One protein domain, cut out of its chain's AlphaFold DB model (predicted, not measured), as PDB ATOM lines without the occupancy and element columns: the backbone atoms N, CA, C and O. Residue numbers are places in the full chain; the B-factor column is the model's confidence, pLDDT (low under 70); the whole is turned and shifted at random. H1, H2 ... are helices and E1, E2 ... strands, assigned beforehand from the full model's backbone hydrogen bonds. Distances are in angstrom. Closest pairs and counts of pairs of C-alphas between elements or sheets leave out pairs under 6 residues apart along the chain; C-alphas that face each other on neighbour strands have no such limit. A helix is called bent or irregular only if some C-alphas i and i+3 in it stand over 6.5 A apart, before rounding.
ATOM      1  N   SER A   4     109.716 102.965 137.585       90.00
ATOM      2  CA  SER A   4     109.582 102.070 138.745       90.00
ATOM      3  C   SER A   4     109.471 102.820 140.073       90.00
ATOM      4  O   SER A   4     108.634 102.454 140.889       90.00
ATOM      5  N   PHE A   5     110.251 103.885 140.294       91.75
ATOM      6  CA  PHE A   5     110.213 104.621 141.567       91.75
ATOM      7  C   PHE A   5     108.920 105.411 141.736       91.75
ATOM      8  O   PHE A   5     108.316 105.371 142.801       91.75
ATOM      9  N   ILE A   6     108.459 106.075 140.669       93.25
ATOM     10  CA  ILE A   6     107.169 106.781 140.679       93.25
ATOM     11  C   ILE A   6     106.039 105.788 140.940       93.25
ATOM     12  O   ILE A   6     105.158 106.070 141.741       93.25
ATOM     13  N   LYS A   7     106.087 104.606 140.311       94.75
ATOM     14  CA  LYS A   7     105.112 103.551 140.575       94.75
ATOM     15  C   LYS A   7     105.120 103.133 142.049       94.75
ATOM     16  O   LYS A   7     104.061 103.114 142.651       94.75
ATOM     17  N   LEU A   8     106.291 102.878 142.639       95.56
ATOM     18  CA  LEU A   8     106.399 102.531 144.063       95.56
ATOM     19  C   LEU A   8     105.851 103.629 144.988       95.56
ATOM     20  O   LEU A   8     105.269 103.306 146.015       95.56
ATOM     21  N   ILE A   9     106.012 104.906 144.630       96.56
ATOM     22  CA  ILE A   9     105.422 106.019 145.389       96.56
ATOM     23  C   ILE A   9     103.899 106.031 145.228       96.56
ATOM     24  O   ILE A   9     103.194 106.112 146.225       96.56
ATOM     25  N   ASN A  10     103.392 105.902 144.002       95.31
ATOM     26  CA  ASN A  10     101.953 105.894 143.725       95.31
ATOM     27  C   ASN A  10     101.233 104.679 144.330       95.31
ATOM     28  O   ASN A  10     100.049 104.770 144.640       95.31
ATOM     29  N   ASP A  11     101.940 103.556 144.480       96.69
ATOM     30  CA  ASP A  11     101.449 102.350 145.150       96.69
ATOM     31  C   ASP A  11     101.536 102.470 146.694       96.69
ATOM     32  O   ASP A  11     100.997 101.621 147.403       96.69
ATOM     33  N   SER A  12     102.201 103.510 147.220       96.88
ATOM     34  CA  SER A  12     102.315 103.829 148.654       96.88
ATOM     35  C   SER A  12     101.278 104.871 149.102       96.88
ATOM     36  O   SER A  12     100.517 105.407 148.296       96.88
ATOM     37  N   LYS A  13     101.266 105.229 150.394       96.69
ATOM     38  CA  LYS A  13     100.401 106.307 150.932       96.69
ATOM     39  C   LYS A  13     100.931 107.743 150.763       96.69
ATOM     40  O   LYS A  13     100.339 108.673 151.327       96.69
ATOM     41  N   PHE A  14     102.051 107.930 150.064       97.44
ATOM     42  CA  PHE A  14     102.747 109.216 149.943       97.44
ATOM     43  C   PHE A  14     102.516 109.908 148.599       97.44
ATOM     44  O   PHE A  14     102.202 109.277 147.594       97.44
ATOM     45  N   GLU A  15     102.698 111.229 148.577       95.44
ATOM     46  CA  GLU A  15     102.508 112.042 147.374       95.44
ATOM     47  C   GLU A  15     103.796 112.117 146.543       95.44
ATOM     48  O   GLU A  15     104.892 112.261 147.089       95.44
ATOM     49  N   PHE A  16     103.659 112.094 145.214       96.25
ATOM     50  CA  PHE A  16     104.696 112.546 144.289       96.25
ATOM     51  C   PHE A  16     104.302 113.883 143.647       96.25
ATOM     52  O   PHE A  16     103.304 113.963 142.933       96.25
ATOM     53  N   ASN A  17     105.124 114.914 143.846       94.19
ATOM     54  CA  ASN A  17     104.916 116.252 143.306       94.19
ATOM     55  C   ASN A  17     106.134 116.705 142.488       94.19
ATOM     56  O   ASN A  17     107.179 117.080 143.019       94.19
ATOM     57  N   ASN A  18     106.008 116.676 141.161       88.62
ATOM     58  CA  ASN A  18     107.098 117.033 140.250       88.62
ATOM     59  C   ASN A  18     107.275 118.548 140.041       88.62
ATOM     60  O   ASN A  18     108.190 118.946 139.324       88.62
ATOM     61  N   ILE A  19     106.417 119.381 140.640       90.44
ATOM     62  CA  ILE A  19     106.485 120.847 140.546       90.44
ATOM     63  C   ILE A  19     107.253 121.430 141.745       90.44
ATOM     64  O   ILE A  19     107.697 122.576 141.704       90.44
ATOM     65  N   THR A  20     107.459 120.651 142.813       92.06
ATOM     66  CA  THR A  20     108.191 121.096 144.002       92.06
ATOM     67  C   THR A  20     109.624 121.525 143.670       92.06
ATOM     68  O   THR A  20     110.444 120.750 143.177       92.06
ATOM     69  N   THR A  21     109.952 122.769 144.021       92.31
ATOM     70  CA  THR A  21     111.304 123.338 143.949       92.31
ATOM     71  C   THR A  21     111.898 123.554 145.340       92.31
ATOM     72  O   THR A  21     111.180 123.602 146.340       92.31
ATOM     73  N   ILE A  22     113.216 123.773 145.409       92.06
ATOM     74  CA  ILE A  22     113.915 124.127 146.656       92.06
ATOM     75  C   ILE A  22     113.280 125.369 147.303       92.06
ATOM     76  O   ILE A  22     113.051 125.388 148.510       92.06
ATOM     77  N   ASN A  23     112.917 126.375 146.500       93.75
ATOM     78  CA  ASN A  23     112.273 127.592 146.997       93.75
ATOM     79  C   ASN A  23     110.902 127.312 147.624       93.75
ATOM     80  O   ASN A  23     110.551 127.974 148.597       93.75
ATOM     81  N   ASN A  24     110.150 126.325 147.118       93.31
ATOM     82  CA  ASN A  24     108.889 125.912 147.741       93.31
ATOM     83  C   ASN A  24     109.124 125.274 149.117       93.31
ATOM     84  O   ASN A  24     108.401 125.571 150.060       93.31
ATOM     85  N   ILE A  25     110.147 124.428 149.250       94.06
ATOM     86  CA  ILE A  25     110.473 123.764 150.523       94.06
ATOM     87  C   ILE A  25     110.897 124.806 151.568       94.06
ATOM     88  O   ILE A  25     110.416 124.793 152.704       94.06
ATOM     89  N   LEU A  26     111.760 125.746 151.164       92.75
ATOM     90  CA  LEU A  26     112.246 126.823 152.025       92.75
ATOM     91  C   LEU A  26     111.129 127.792 152.435       92.75
ATOM     92  O   LEU A  26     111.080 128.189 153.599       92.75
ATOM     93  N   SER A  27     110.217 128.152 151.525       93.56
ATOM     94  CA  SER A  27     109.109 129.065 151.844       93.56
ATOM     95  C   SER A  27     108.097 128.458 152.818       93.56
ATOM     96  O   SER A  27     107.494 129.187 153.602       93.56
ATOM     97  N   LEU A  28     107.958 127.128 152.822       92.69
ATOM     98  CA  LEU A  28     107.153 126.385 153.794       92.69
ATOM     99  C   LEU A  28     107.877 126.152 155.129       92.69
ATOM    100  O   LEU A  28     107.278 125.609 156.059       92.69
ATOM    101  N   ASN A  29     109.153 126.544 155.243       92.50
ATOM    102  CA  ASN A  29     110.017 126.227 156.384       92.50
ATOM    103  C   ASN A  29     110.010 124.719 156.715       92.50
ATOM    104  O   ASN A  29     109.916 124.318 157.876       92.50
ATOM    105  N   CYS A  30     110.039 123.896 155.666       94.44
ATOM    106  CA  CYS A  30     110.075 122.439 155.740       94.44
ATOM    107  C   CYS A  30     111.475 121.917 155.389       94.44
ATOM    108  O   CYS A  30     112.379 122.684 155.048       94.44
ATOM    109  N   HIS A  31     111.663 120.599 155.479       96.19
ATOM    110  CA  HIS A  31     112.978 119.980 155.324       96.19
ATOM    111  C   HIS A  31     113.026 119.008 154.153       96.19
ATOM    112  O   HIS A  31     112.181 118.125 154.041       96.19
ATOM    113  N   SER A  32     114.065 119.141 153.326       96.06
ATOM    114  CA  SER A  32     114.484 118.083 152.407       96.06
ATOM    115  C   SER A  32     115.506 117.199 153.106       96.06
ATOM    116  O   SER A  32     116.485 117.714 153.661       96.06
ATOM    117  N   ILE A  33     115.291 115.887 153.101       95.06
ATOM    118  CA  ILE A  33     116.076 114.955 153.914       95.06
ATOM    119  C   ILE A  33     116.853 113.955 153.069       95.06
ATOM    120  O   ILE A  33     116.481 113.614 151.944       95.06
ATOM    121  N   GLN A  34     117.949 113.475 153.647       91.12
ATOM    122  CA  GLN A  34     118.662 112.318 153.131       91.12
ATOM    123  C   GLN A  34     117.863 111.050 153.428       91.12
ATOM    124  O   GLN A  34     117.032 111.002 154.333       91.12
ATOM    125  N   THR A  35     118.115 110.014 152.639       89.12
ATOM    126  CA  THR A  35     117.335 108.776 152.669       89.12
ATOM    127  C   THR A  35     118.155 107.571 153.117       89.12
ATOM    128  O   THR A  35     117.813 106.438 152.774       89.12
ATOM    129  N   GLY A  36     119.271 107.766 153.821       90.25
ATOM    130  CA  GLY A  36     119.888 106.669 154.557       90.25
ATOM    131  C   GLY A  36     118.914 106.147 155.616       90.25
ATOM    132  O   GLY A  36     118.078 106.893 156.122       90.25
ATOM    133  N   ILE A  37     119.007 104.862 155.968       93.19
ATOM    134  CA  ILE A  37     118.132 104.269 156.999       93.19
ATOM    135  C   ILE A  37     118.261 105.052 158.316       93.19
ATOM    136  O   ILE A  37     117.257 105.414 158.923       93.19
ATOM    137  N   GLY A  38     119.495 105.388 158.710       93.62
ATOM    138  CA  GLY A  38     119.760 106.226 159.880       93.62
ATOM    139  C   GLY A  38     119.174 107.636 159.761       93.62
ATOM    140  O   GLY A  38     118.610 108.125 160.733       93.62
ATOM    141  N   ASP A  39     119.242 108.262 158.582       93.62
ATOM    142  CA  ASP A  39     118.700 109.610 158.351       93.62
ATOM    143  C   ASP A  39     117.176 109.632 158.490       93.62
ATOM    144  O   ASP A  39     116.629 110.517 159.145       93.62
ATOM    145  N   ILE A  40     116.494 108.628 157.928       97.00
ATOM    146  CA  ILE A  40     115.036 108.473 158.028       97.00
ATOM    147  C   ILE A  40     114.620 108.303 159.494       97.00
ATOM    148  O   ILE A  40     113.703 108.982 159.959       97.00
ATOM    149  N   LEU A  41     115.311 107.438 160.242       97.62
ATOM    150  CA  LEU A  41     115.015 107.187 161.655       97.62
ATOM    151  C   LEU A  41     115.275 108.422 162.532       97.62
ATOM    152  O   LEU A  41     114.429 108.805 163.342       97.62
ATOM    153  N   LEU A  42     116.422 109.081 162.360       96.00
ATOM    154  CA  LEU A  42     116.764 110.286 163.119       96.00
ATOM    155  C   LEU A  42     115.816 111.441 162.795       96.00
ATOM    156  O   LEU A  42     115.336 112.114 163.703       96.00
ATOM    157  N   THR A  43     115.486 111.642 161.521       96.25
ATOM    158  CA  THR A  43     114.522 112.666 161.107       96.25
ATOM    159  C   THR A  43     113.134 112.378 161.679       96.25
ATOM    160  O   THR A  43     112.490 113.287 162.197       96.25
ATOM    161  N   SER A  44     112.679 111.121 161.651       97.75
ATOM    162  CA  SER A  44     111.413 110.736 162.287       97.75
ATOM    163  C   SER A  44     111.430 111.046 163.786       97.75
ATOM    164  O   SER A  44     110.501 111.658 164.305       97.75
ATOM    165  N   THR A  45     112.540 110.748 164.465       97.00
ATOM    166  CA  THR A  45     112.738 111.098 165.880       97.00
ATOM    167  C   THR A  45     112.630 112.605 166.110       97.00
ATOM    168  O   THR A  45     111.948 113.024 167.043       97.00
ATOM    169  N   LEU A  46     113.234 113.432 165.249       96.94
ATOM    170  CA  LEU A  46     113.123 114.892 165.322       96.94
ATOM    171  C   LEU A  46     111.677 115.373 165.142       96.94
ATOM    172  O   LEU A  46     111.238 116.232 165.901       96.94
ATOM    173  N   VAL A  47     110.930 114.808 164.185       97.44
ATOM    174  CA  VAL A  47     109.502 115.120 163.995       97.44
ATOM    175  C   VAL A  47     108.710 114.772 165.251       97.44
ATOM    176  O   VAL A  47     107.953 115.601 165.738       97.44
ATOM    177  N   LYS A  48     108.895 113.574 165.819       96.88
ATOM    178  CA  LYS A  48     108.142 113.145 167.011       96.88
ATOM    179  C   LYS A  48     108.589 113.840 168.311       96.88
ATOM    180  O   LYS A  48     107.904 113.706 169.319       96.88
ATOM    181  N   ASN A  49     109.717 114.554 168.295       96.06
ATOM    182  CA  ASN A  49     110.155 115.467 169.360       96.06
ATOM    183  C   ASN A  49     109.733 116.931 169.083       96.06
ATOM    184  O   ASN A  49     110.189 117.827 169.789       96.06
ATOM    185  N   ASP A  50     108.924 117.195 168.049       96.31
ATOM    186  CA  ASP A  50     108.487 118.536 167.627       96.31
ATOM    187  C   ASP A  50     109.644 119.502 167.279       96.31
ATOM    188  O   ASP A  50     109.527 120.724 167.391       96.31
ATOM    189  N   LEU A  51     110.785 118.964 166.831       96.19
ATOM    190  CA  LEU A  51     111.994 119.745 166.525       96.19
ATOM    191  C   LEU A  51     112.058 120.218 165.069       96.19
ATOM    192  O   LEU A  51     112.758 121.185 164.764       96.19
ATOM    193  N   ILE A  52     111.348 119.538 164.168       96.06
ATOM    194  CA  ILE A  52     111.258 119.888 162.747       96.06
ATOM    195  C   ILE A  52     109.826 119.725 162.238       96.06
ATOM    196  O   ILE A  52     109.043 118.952 162.787       96.06
ATOM    197  N   LYS A  53     109.484 120.463 161.176       95.06
ATOM    198  CA  LYS A  53     108.123 120.507 160.626       95.06
ATOM    199  C   LYS A  53     107.900 119.496 159.506       95.06
ATOM    200  O   LYS A  53     108.801 119.221 158.716       95.06
ATOM    201  N   LEU A  54     106.661 119.021 159.438       96.62
ATOM    202  CA  LEU A  54     106.092 118.279 158.317       96.62
ATOM    203  C   LEU A  54     105.450 119.244 157.292       96.62
ATOM    204  O   LEU A  54     105.031 120.337 157.688       96.62
ATOM    205  N   PRO A  55     105.309 118.839 156.014       97.00
ATOM    206  CA  PRO A  55     105.797 117.579 155.449       97.00
ATOM    207  C   PRO A  55     107.323 117.555 155.263       97.00
ATOM    208  O   PRO A  55     107.969 118.594 155.112       97.00
ATOM    209  N   LEU A  56     107.902 116.354 155.253       97.75
ATOM    210  CA  LEU A  56     109.290 116.137 154.846       97.75
ATOM    211  C   LEU A  56     109.347 115.876 153.345       97.75
ATOM    212  O   LEU A  56     108.506 115.176 152.781       97.75
ATOM    213  N   PHE A  57     110.383 116.404 152.710       97.62
ATOM    214  CA  PHE A  57     110.587 116.303 151.277       97.62
ATOM    215  C   PHE A  57     111.718 115.330 150.961       97.62
ATOM    216  O   PHE A  57     112.792 115.379 151.566       97.62
ATOM    217  N   ILE A  58     111.488 114.450 149.988       96.25
ATOM    218  CA  ILE A  58     112.480 113.477 149.530       96.25
ATOM    219  C   ILE A  58     112.691 113.635 148.029       96.25
ATOM    220  O   ILE A  58     111.784 113.404 147.227       96.25
ATOM    221  N   ASN A  59     113.916 113.991 147.640       94.25
ATOM    222  CA  ASN A  59     114.278 114.113 146.236       94.25
ATOM    223  C   ASN A  59     114.635 112.745 145.642       94.25
ATOM    224  O   ASN A  59     115.673 112.168 145.971       94.25
ATOM    225  N   ILE A  60     113.826 112.241 144.712       92.94
ATOM    226  CA  ILE A  60     114.060 110.939 144.075       92.94
ATOM    227  C   ILE A  60     115.228 110.954 143.080       92.94
ATOM    228  O   ILE A  60     115.665 109.889 142.638       92.94
ATOM    229  N   ALA A  61     115.773 112.132 142.748       90.50
ATOM    230  CA  ALA A  61     116.947 112.259 141.886       90.50
ATOM    231  C   ALA A  61     118.167 111.499 142.432       90.50
ATOM    232  O   ALA A  61     118.976 111.003 141.650       90.50
ATOM    233  N   VAL A  62     118.260 111.324 143.757       86.12
ATOM    234  CA  VAL A  62     119.310 110.517 144.400       86.12
ATOM    235  C   VAL A  62     119.287 109.045 143.963       86.12
ATOM    236  O   VAL A  62     120.316 108.380 143.980       86.12
ATOM    237  N   TYR A  63     118.136 108.534 143.523       85.44
ATOM    238  CA  TYR A  63     117.992 107.161 143.036       85.44
ATOM    239  C   TYR A  63     118.118 107.075 141.522       85.44
ATOM    240  O   TYR A  63     118.717 106.143 140.996       85.44
ATOM    241  N   THR A  64     117.567 108.050 140.797       81.56
ATOM    242  CA  THR A  64     117.567 108.016 139.327       81.56
ATOM    243  C   THR A  64     118.898 108.425 138.721       81.56
ATOM    244  O   THR A  64     119.257 107.915 137.666       81.56
ATOM    245  N   ASN A  65     119.616 109.344 139.366       78.25
ATOM    246  CA  ASN A  65     120.914 109.823 138.894       78.25
ATOM    247  C   ASN A  65     122.065 108.989 139.498       78.25
ATOM    248  O   ASN A  65     123.220 109.230 139.168       78.25
ATOM    249  N   ASN A  66     121.722 108.038 140.384       66.50
ATOM    250  CA  ASN A  66     122.574 107.067 141.081       66.50
ATOM    251  C   ASN A  66     124.008 107.551 141.395       66.50
ATOM    252  O   ASN A  66     124.972 106.890 141.005       66.50
ATOM    253  N   PRO A  67     124.196 108.663 142.134       60.31
ATOM    254  CA  PRO A  67     125.531 109.148 142.482       60.31
ATOM    255  C   PRO A  67     126.331 108.165 143.358       60.31
ATOM    256  O   PRO A  67     127.539 108.324 143.497       60.31
ATOM    257  N   TYR A  68     125.681 107.153 143.947       62.97
ATOM    258  CA  TYR A  68     126.290 106.217 144.898       62.97
ATOM    259  C   TYR A  68     126.536 104.809 144.334       62.97
ATOM    260  O   TYR A  68     127.066 103.966 145.056       62.97
ATOM    261  N   ASN A  69     126.183 104.549 143.068       65.19
ATOM    262  CA  ASN A  69     126.312 103.240 142.415       65.19
ATOM    263  C   ASN A  69     125.768 102.078 143.268       65.19
ATOM    264  O   ASN A  69     126.458 101.082 143.487       65.19
ATOM    265  N   LEU A  70     124.540 102.211 143.778       68.44
ATOM    266  CA  LEU A  70     123.893 101.116 144.508       68.44
ATOM    267  C   LEU A  70     123.651  99.928 143.565       68.44
ATOM    268  O   LEU A  70     123.127 100.117 142.465       68.44
ATOM    269  N   THR A  71     124.010  98.725 144.018       72.38
ATOM    270  CA  THR A  71     123.889  97.458 143.278       72.38
ATOM    271  C   THR A  71     122.434  97.113 142.968       72.38
ATOM    272  O   THR A  71     122.118  96.836 141.812       72.38
ATOM    273  N   ASP A  72     121.530  97.242 143.947       84.19
ATOM    274  CA  ASP A  72     120.079  97.168 143.734       84.19
ATOM    275  C   ASP A  72     119.357  98.410 144.280       84.19
ATOM    276  O   ASP A  72     118.904  98.497 145.427       84.19
ATOM    277  N   THR A  73     119.222  99.411 143.411       86.00
ATOM    278  CA  THR A  73     118.546 100.667 143.760       86.00
ATOM    279  C   THR A  73     117.036 100.474 143.980       86.00
ATOM    280  O   THR A  73     116.450 101.188 144.794       86.00
ATOM    281  N   ASN A  74     116.389  99.511 143.306       88.62
ATOM    282  CA  ASN A  74     114.946  99.267 143.451       88.62
ATOM    283  C   ASN A  74     114.621  98.596 144.785       88.62
ATOM    284  O   ASN A  74     113.705  99.054 145.471       88.62
ATOM    285  N   ASN A  75     115.375  97.565 145.178       90.44
ATOM    286  CA  ASN A  75     115.249  96.964 146.506       90.44
ATOM    287  C   ASN A  75     115.495  98.019 147.597       90.44
ATOM    288  O   ASN A  75     114.666  98.175 148.495       90.44
ATOM    289  N   SER A  76     116.558  98.823 147.457       89.31
ATOM    290  CA  SER A  76     116.866  99.887 148.415       89.31
ATOM    291  C   SER A  76     115.743 100.915 148.555       89.31
ATOM    292  O   SER A  76     115.405 101.324 149.667       89.31
ATOM    293  N   PHE A  77     115.153 101.340 147.436       92.50
ATOM    294  CA  PHE A  77     114.043 102.286 147.445       92.50
ATOM    295  C   PHE A  77     112.771 101.668 148.040       92.50
ATOM    296  O   PHE A  77     112.151 102.275 148.908       92.50
ATOM    297  N   SER A  78     112.429 100.439 147.644       94.31
ATOM    298  CA  SER A  78     111.275  99.692 148.166       94.31
ATOM    299  C   SER A  78     111.349  99.505 149.685       94.31
ATOM    300  O   SER A  78     110.383  99.781 150.397       94.31
ATOM    301  N   PHE A  79     112.522  99.135 150.209       95.44
ATOM    302  CA  PHE A  79     112.760  99.056 151.650       95.44
ATOM    303  C   PHE A  79     112.472 100.392 152.350       95.44
ATOM    304  O   PHE A  79     111.815 100.430 153.389       95.44
ATOM    305  N   LYS A  80     112.950 101.505 151.782       95.56
ATOM    306  CA  LYS A  80     112.776 102.837 152.379       95.56
ATOM    307  C   LYS A  80     111.332 103.309 152.323       95.56
ATOM    308  O   LYS A  80     110.902 103.944 153.278       95.56
ATOM    309  N   ILE A  81     110.579 102.968 151.274       97.12
ATOM    310  CA  ILE A  81     109.129 103.202 151.234       97.12
ATOM    311  C   ILE A  81     108.460 102.488 152.411       97.12
ATOM    312  O   ILE A  81     107.813 103.158 153.209       97.12
ATOM    313  N   LYS A  82     108.715 101.188 152.615       97.88
ATOM    314  CA  LYS A  82     108.157 100.439 153.760       97.88
ATOM    315  C   LYS A  82     108.528 101.054 155.111       97.88
ATOM    316  O   LYS A  82     107.686 101.167 156.001       97.88
ATOM    317  N   LEU A  83     109.783 101.486 155.268       98.19
ATOM    318  CA  LEU A  83     110.237 102.161 156.485       98.19
ATOM    319  C   LEU A  83     109.496 103.481 156.712       98.19
ATOM    320  O   LEU A  83     109.032 103.736 157.820       98.19
ATOM    321  N   LEU A  84     109.358 104.309 155.676       98.31
ATOM    322  CA  LEU A  84     108.615 105.562 155.757       98.31
ATOM    323  C   LEU A  84     107.145 105.299 156.092       98.31
ATOM    324  O   LEU A  84     106.613 105.947 156.987       98.31
ATOM    325  N   GLU A  85     106.505 104.318 155.453       98.00
ATOM    326  CA  GLU A  85     105.106 103.958 155.715       98.00
ATOM    327  C   GLU A  85     104.866 103.516 157.161       98.00
ATOM    328  O   GLU A  85     103.798 103.780 157.717       98.00
ATOM    329  N   LYS A  86     105.868 102.888 157.785       98.00
ATOM    330  CA  LYS A  86     105.839 102.492 159.197       98.00
ATOM    331  C   LYS A  86     106.000 103.669 160.168       98.00
ATOM    332  O   LYS A  86     105.568 103.569 161.316       98.00
ATOM    333  N   LEU A  87     106.640 104.758 159.739       98.19
ATOM    334  CA  LEU A  87     107.028 105.891 160.594       98.19
ATOM    335  C   LEU A  87     106.131 107.129 160.442       98.19
ATOM    336  O   LEU A  87     105.988 107.898 161.399       98.19
ATOM    337  N   PHE A  88     105.551 107.321 159.260       98.06
ATOM    338  CA  PHE A  88     104.857 108.541 158.862       98.06
ATOM    339  C   PHE A  88     103.460 108.251 158.334       98.06
ATOM    340  O   PHE A  88     103.230 107.216 157.718       98.06
ATOM    341  N   GLU A  89     102.536 109.178 158.537       97.12
ATOM    342  CA  GLU A  89     101.175 109.123 158.010       97.12
ATOM    343  C   GLU A  89     101.065 109.701 156.593       97.12
ATOM    344  O   GLU A  89     102.007 110.274 156.038       97.12
ATOM    345  N   SER A  90      99.896 109.516 155.972       95.81
ATOM    346  CA  SER A  90      99.624 110.112 154.661       95.81
ATOM    347  C   SER A  90      99.699 111.641 154.740       95.81
ATOM    348  O   SER A  90      99.236 112.247 155.704       95.81
ATOM    349  N   GLY A  91     100.316 112.262 153.732       94.00
ATOM    350  CA  GLY A  91     100.557 113.708 153.685       94.00
ATOM    351  C   GLY A  91     101.765 114.199 154.495       94.00
ATOM    352  O   GLY A  91     102.127 115.364 154.369       94.00
ATOM    353  N   GLU A  92     102.428 113.347 155.287       97.31
ATOM    354  CA  GLU A  92     103.624 113.747 156.048       97.31
ATOM    355  C   GLU A  92     104.917 113.688 155.212       97.31
ATOM    356  O   GLU A  92     105.887 114.371 155.539       97.31
ATOM    357  N   ILE A  93     104.936 112.907 154.126       98.19
ATOM    358  CA  ILE A  93     106.068 112.790 153.195       98.19
ATOM    359  C   ILE A  93     105.627 113.185 151.785       98.19
ATOM    360  O   ILE A  93     104.623 112.682 151.277       98.19
ATOM    361  N   VAL A  94     106.431 114.031 151.139       97.81
ATOM    362  CA  VAL A  94     106.274 114.423 149.735       97.81
ATOM    363  C   VAL A  94     107.540 114.064 148.962       97.81
ATOM    364  O   VAL A  94     108.634 114.572 149.225       97.81
ATOM    365  N   PHE A  95     107.397 113.191 147.971       97.12
ATOM    366  CA  PHE A  95     108.455 112.896 147.017       97.12
ATOM    367  C   PHE A  95     108.448 113.917 145.885       97.12
ATOM    368  O   PHE A  95     107.395 114.306 145.389       97.12
ATOM    369  N   TYR A  96     109.628 114.310 145.424       95.44
ATOM    370  CA  TYR A  96     109.773 115.210 144.284       95.44
ATOM    371  C   TYR A  96     111.003 114.854 143.457       95.44
ATOM    372  O   TYR A  96     111.853 114.076 143.891       95.44
ATOM    373  N   TYR A  97     111.111 115.417 142.257       93.50
ATOM    374  CA  TYR A  97     112.299 115.282 141.418       93.50
ATOM    375  C   TYR A  97     112.898 116.655 141.130       93.50
ATOM    376  O   TYR A  97     112.237 117.515 140.552       93.50
ATOM    377  N   ASN A  98     114.169 116.834 141.480       91.25
ATOM    378  CA  ASN A  98     114.967 117.974 141.046       91.25
ATOM    379  C   ASN A  98     116.413 117.517 140.814       91.25
ATOM    380  O   ASN A  98     116.982 116.848 141.675       91.25
ATOM    381  N   SER A  99     117.006 117.846 139.663       89.38
ATOM    382  CA  SER A  99     118.400 117.487 139.362       89.38
ATOM    383  C   SER A  99     119.392 118.117 140.338       89.38
ATOM    384  O   SER A  99     120.410 117.498 140.647       89.38
ATOM    385  N   ASP A 100     119.065 119.298 140.861       89.19
ATOM    386  CA  ASP A 100     119.842 119.992 141.878       89.19
ATOM    387  C   ASP A 100     119.444 119.439 143.250       89.19
ATOM    388  O   ASP A 100     118.473 119.864 143.887       89.19
ATOM    389  N   ILE A 101     120.169 118.408 143.686       88.75
ATOM    390  CA  ILE A 101     119.910 117.738 144.961       88.75
ATOM    391  C   ILE A 101     120.183 118.712 146.111       88.75
ATOM    392  O   ILE A 101     121.291 119.216 146.278       88.75
ATOM    393  N   TYR A 102     119.163 118.926 146.940       90.50
ATOM    394  CA  TYR A 102     119.213 119.775 148.122       90.50
ATOM    395  C   TYR A 102     118.855 118.963 149.363       90.50
ATOM    396  O   TYR A 102     117.822 118.290 149.389       90.50
ATOM    397  N   TYR A 103     119.678 119.088 150.402       91.75
ATOM    398  CA  TYR A 103     119.400 118.576 151.738       91.75
ATOM    399  C   TYR A 103     119.444 119.734 152.731       91.75
ATOM    400  O   TYR A 103     120.357 120.560 152.701       91.75
ATOM    401  N   SER A 104     118.454 119.803 153.612       91.69
ATOM    402  CA  SER A 104     118.420 120.796 154.682       91.69
ATOM    403  C   SER A 104     119.456 120.476 155.768       91.69
ATOM    404  O   SER A 104     119.766 119.312 156.005       91.69
ATOM    405  N   ASP A 105     119.921 121.486 156.513       90.19
ATOM    406  CA  ASP A 105     120.772 121.309 157.714       90.19
ATOM    407  C   ASP A 105     119.944 120.835 158.928       90.19
ATOM    408  O   ASP A 105     120.067 121.351 160.035       90.19
ATOM    409  N   TRP A 106     119.052 119.859 158.731       89.19
ATOM    410  CA  TRP A 106     118.302 119.227 159.820       89.19
ATOM    411  C   TRP A 106     119.202 118.556 160.881       89.19
ATOM    412  O   TRP A 106     118.801 118.578 162.050       89.19
ATOM    413  N   PRO A 107     120.424 118.044 160.583       90.69
ATOM    414  CA  PRO A 107     121.262 117.430 161.614       90.69
ATOM    415  C   PRO A 107     121.625 118.385 162.756       90.69
ATOM    416  O   PRO A 107     121.938 117.939 163.857       90.69
ATOM    417  N   ARG A 108     121.536 119.709 162.553       91.12
ATOM    418  CA  ARG A 108     121.762 120.710 163.612       91.12
ATOM    419  C   ARG A 108     120.823 120.588 164.812       91.12
ATOM    420  O   ARG A 108     121.156 121.109 165.876       91.12
ATOM    421  N   TYR A 109     119.674 119.938 164.638       92.88
ATOM    422  CA  TYR A 109     118.675 119.744 165.688       92.88
ATOM    423  C   TYR A 109     118.887 118.461 166.498       92.88
ATOM    424  O   TYR A 109     118.221 118.283 167.513       92.88
ATOM    425  N   LEU A 110     119.819 117.580 166.106       92.38
ATOM    426  CA  LEU A 110     120.056 116.300 166.791       92.38
ATOM    427  C   LEU A 110     120.409 116.471 168.277       92.38
ATOM    428  O   LEU A 110     119.916 115.722 169.114       92.38
ATOM    429  N   LYS A 111     121.179 117.505 168.624       91.88
ATOM    430  CA  LYS A 111     121.516 117.865 170.014       91.88
ATOM    431  C   LYS A 111     120.307 118.215 170.883       91.88
ATOM    432  O   LYS A 111     120.435 118.282 172.097       91.88
ATOM    433  N   SER A 112     119.162 118.503 170.270       93.06
ATOM    434  CA  SER A 112     117.935 118.897 170.963       93.06
ATOM    435  C   SER A 112     116.984 117.724 171.198       93.06
ATOM    436  O   SER A 112     115.930 117.927 171.799       93.06
ATOM    437  N   ILE A 113     117.328 116.510 170.748       91.81
ATOM    438  CA  ILE A 113     116.535 115.309 171.028       91.81
ATOM    439  C   ILE A 113     116.556 115.043 172.534       91.81
ATOM    440  O   ILE A 113     117.617 114.931 173.147       91.81
ATOM    441  N   THR A 114     115.366 114.911 173.118       89.50
ATOM    442  CA  THR A 114     115.203 114.573 174.541       89.50
ATOM    443  C   THR A 114     114.612 113.183 174.734       89.50
ATOM    444  O   THR A 114     114.914 112.532 175.731       89.50
ATOM    445  N   ASN A 115     113.830 112.697 173.764       91.88
ATOM    446  CA  ASN A 115     113.242 111.367 173.776       91.88
ATOM    447  C   ASN A 115     113.742 110.534 172.583       91.88
ATOM    448  O   ASN A 115     113.242 110.675 171.464       91.88
ATOM    449  N   PHE A 116     114.721 109.661 172.838       91.12
ATOM    450  CA  PHE A 116     115.281 108.745 171.836       91.12
ATOM    451  C   PHE A 116     114.380 107.527 171.567       91.12
ATOM    452  O   PHE A 116     114.357 107.044 170.439       91.12
TER     453      PHE A 116
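Overview. This is residues 4 to 116 of the 295 residues of an uncharacterized protein of viral metagenome (UniProt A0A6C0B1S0). A small sheet of two parallel strands, E1 and E2, sits in the middle, with H5 and H1 side by side on one side of it and H2 on the opposite side. H3 and H6 stand towards the end where E1 begins, H4 where it ends, and residues 66 to 72 stick out. The 113 printed residues hold, in order, H1 H2 H3 E1 H4 H5 E2 H6: mostly helix, compact, radius of gyration of the C-alphas 13.4 A, spans 38 by 28 by 27 A.

Along the chain. E1 is residues 56 to 59 and E2 93 to 96. H5, residues 73 to 87, is 21.1 A long; H3, 37 to 48, 16.7 A. H1 is residues 4 to 10, from C-alpha 4 at (109.582, 102.070, 138.745); H2 is 22 to 27, H4 61 to 64. H6, residues 106 to 112, ends at C-alpha (117.935, 118.897, 170.963) and is irregular: C-alphas 108 and 111 are 7.0 A apart.

Arrangement. E1 and E2 are parallel at 26 degrees; N 94 and O 56 are 2.9 A apart, within hydrogen-bond range. E1, H4, H5 and E2 form a strand-helix-strand unit, two parallel neighbour strands with helices between, its crossover right-handed. Residues 15 to 16 pair with residues 94 to 95 of E2, and 31 to 32 with 56 to 57 of E1, both parallel. H1 touches H5 at a shallow tilt of 17 degrees, the same way; the closest C-alphas, of Leu 8 and Ser 78, are 7.0 A apart. H3 only just touches H5, with 3 pairs of C-alphas within 8 A, closest Ser 44 and Leu 87, 6.8 A. H3 touches H6 with residues 42 to 46 alone, at a steep tilt of 59 degrees; the closest C-alphas, of Leu 46 and Leu 110, are 7.2 A apart. H4 and H5 are close but not clearly touching; the closest C-alphas, of Tyr 63 and Thr 73, are 6.6 A apart. H2 touches no helix; the closest C-alphas of H2 and E1, of Ile 25 and Phe 57, are 7.5 A apart. In H1, H2, H3 and H5 every O i to N i+4 pair is within hydrogen-bond range; in H6 0 of 3 are, with 3 of 4 O i to N i+3 pairs; H4 is too short for an i+4 pair.

Size, cuts and confidence. The C-alphas farthest apart, of Ser 4 and Thr 114, are 38.3 A apart. The printed part has no cut; H1 to H2 is a long link. Residues 66 to 70 have pLDDT under 70.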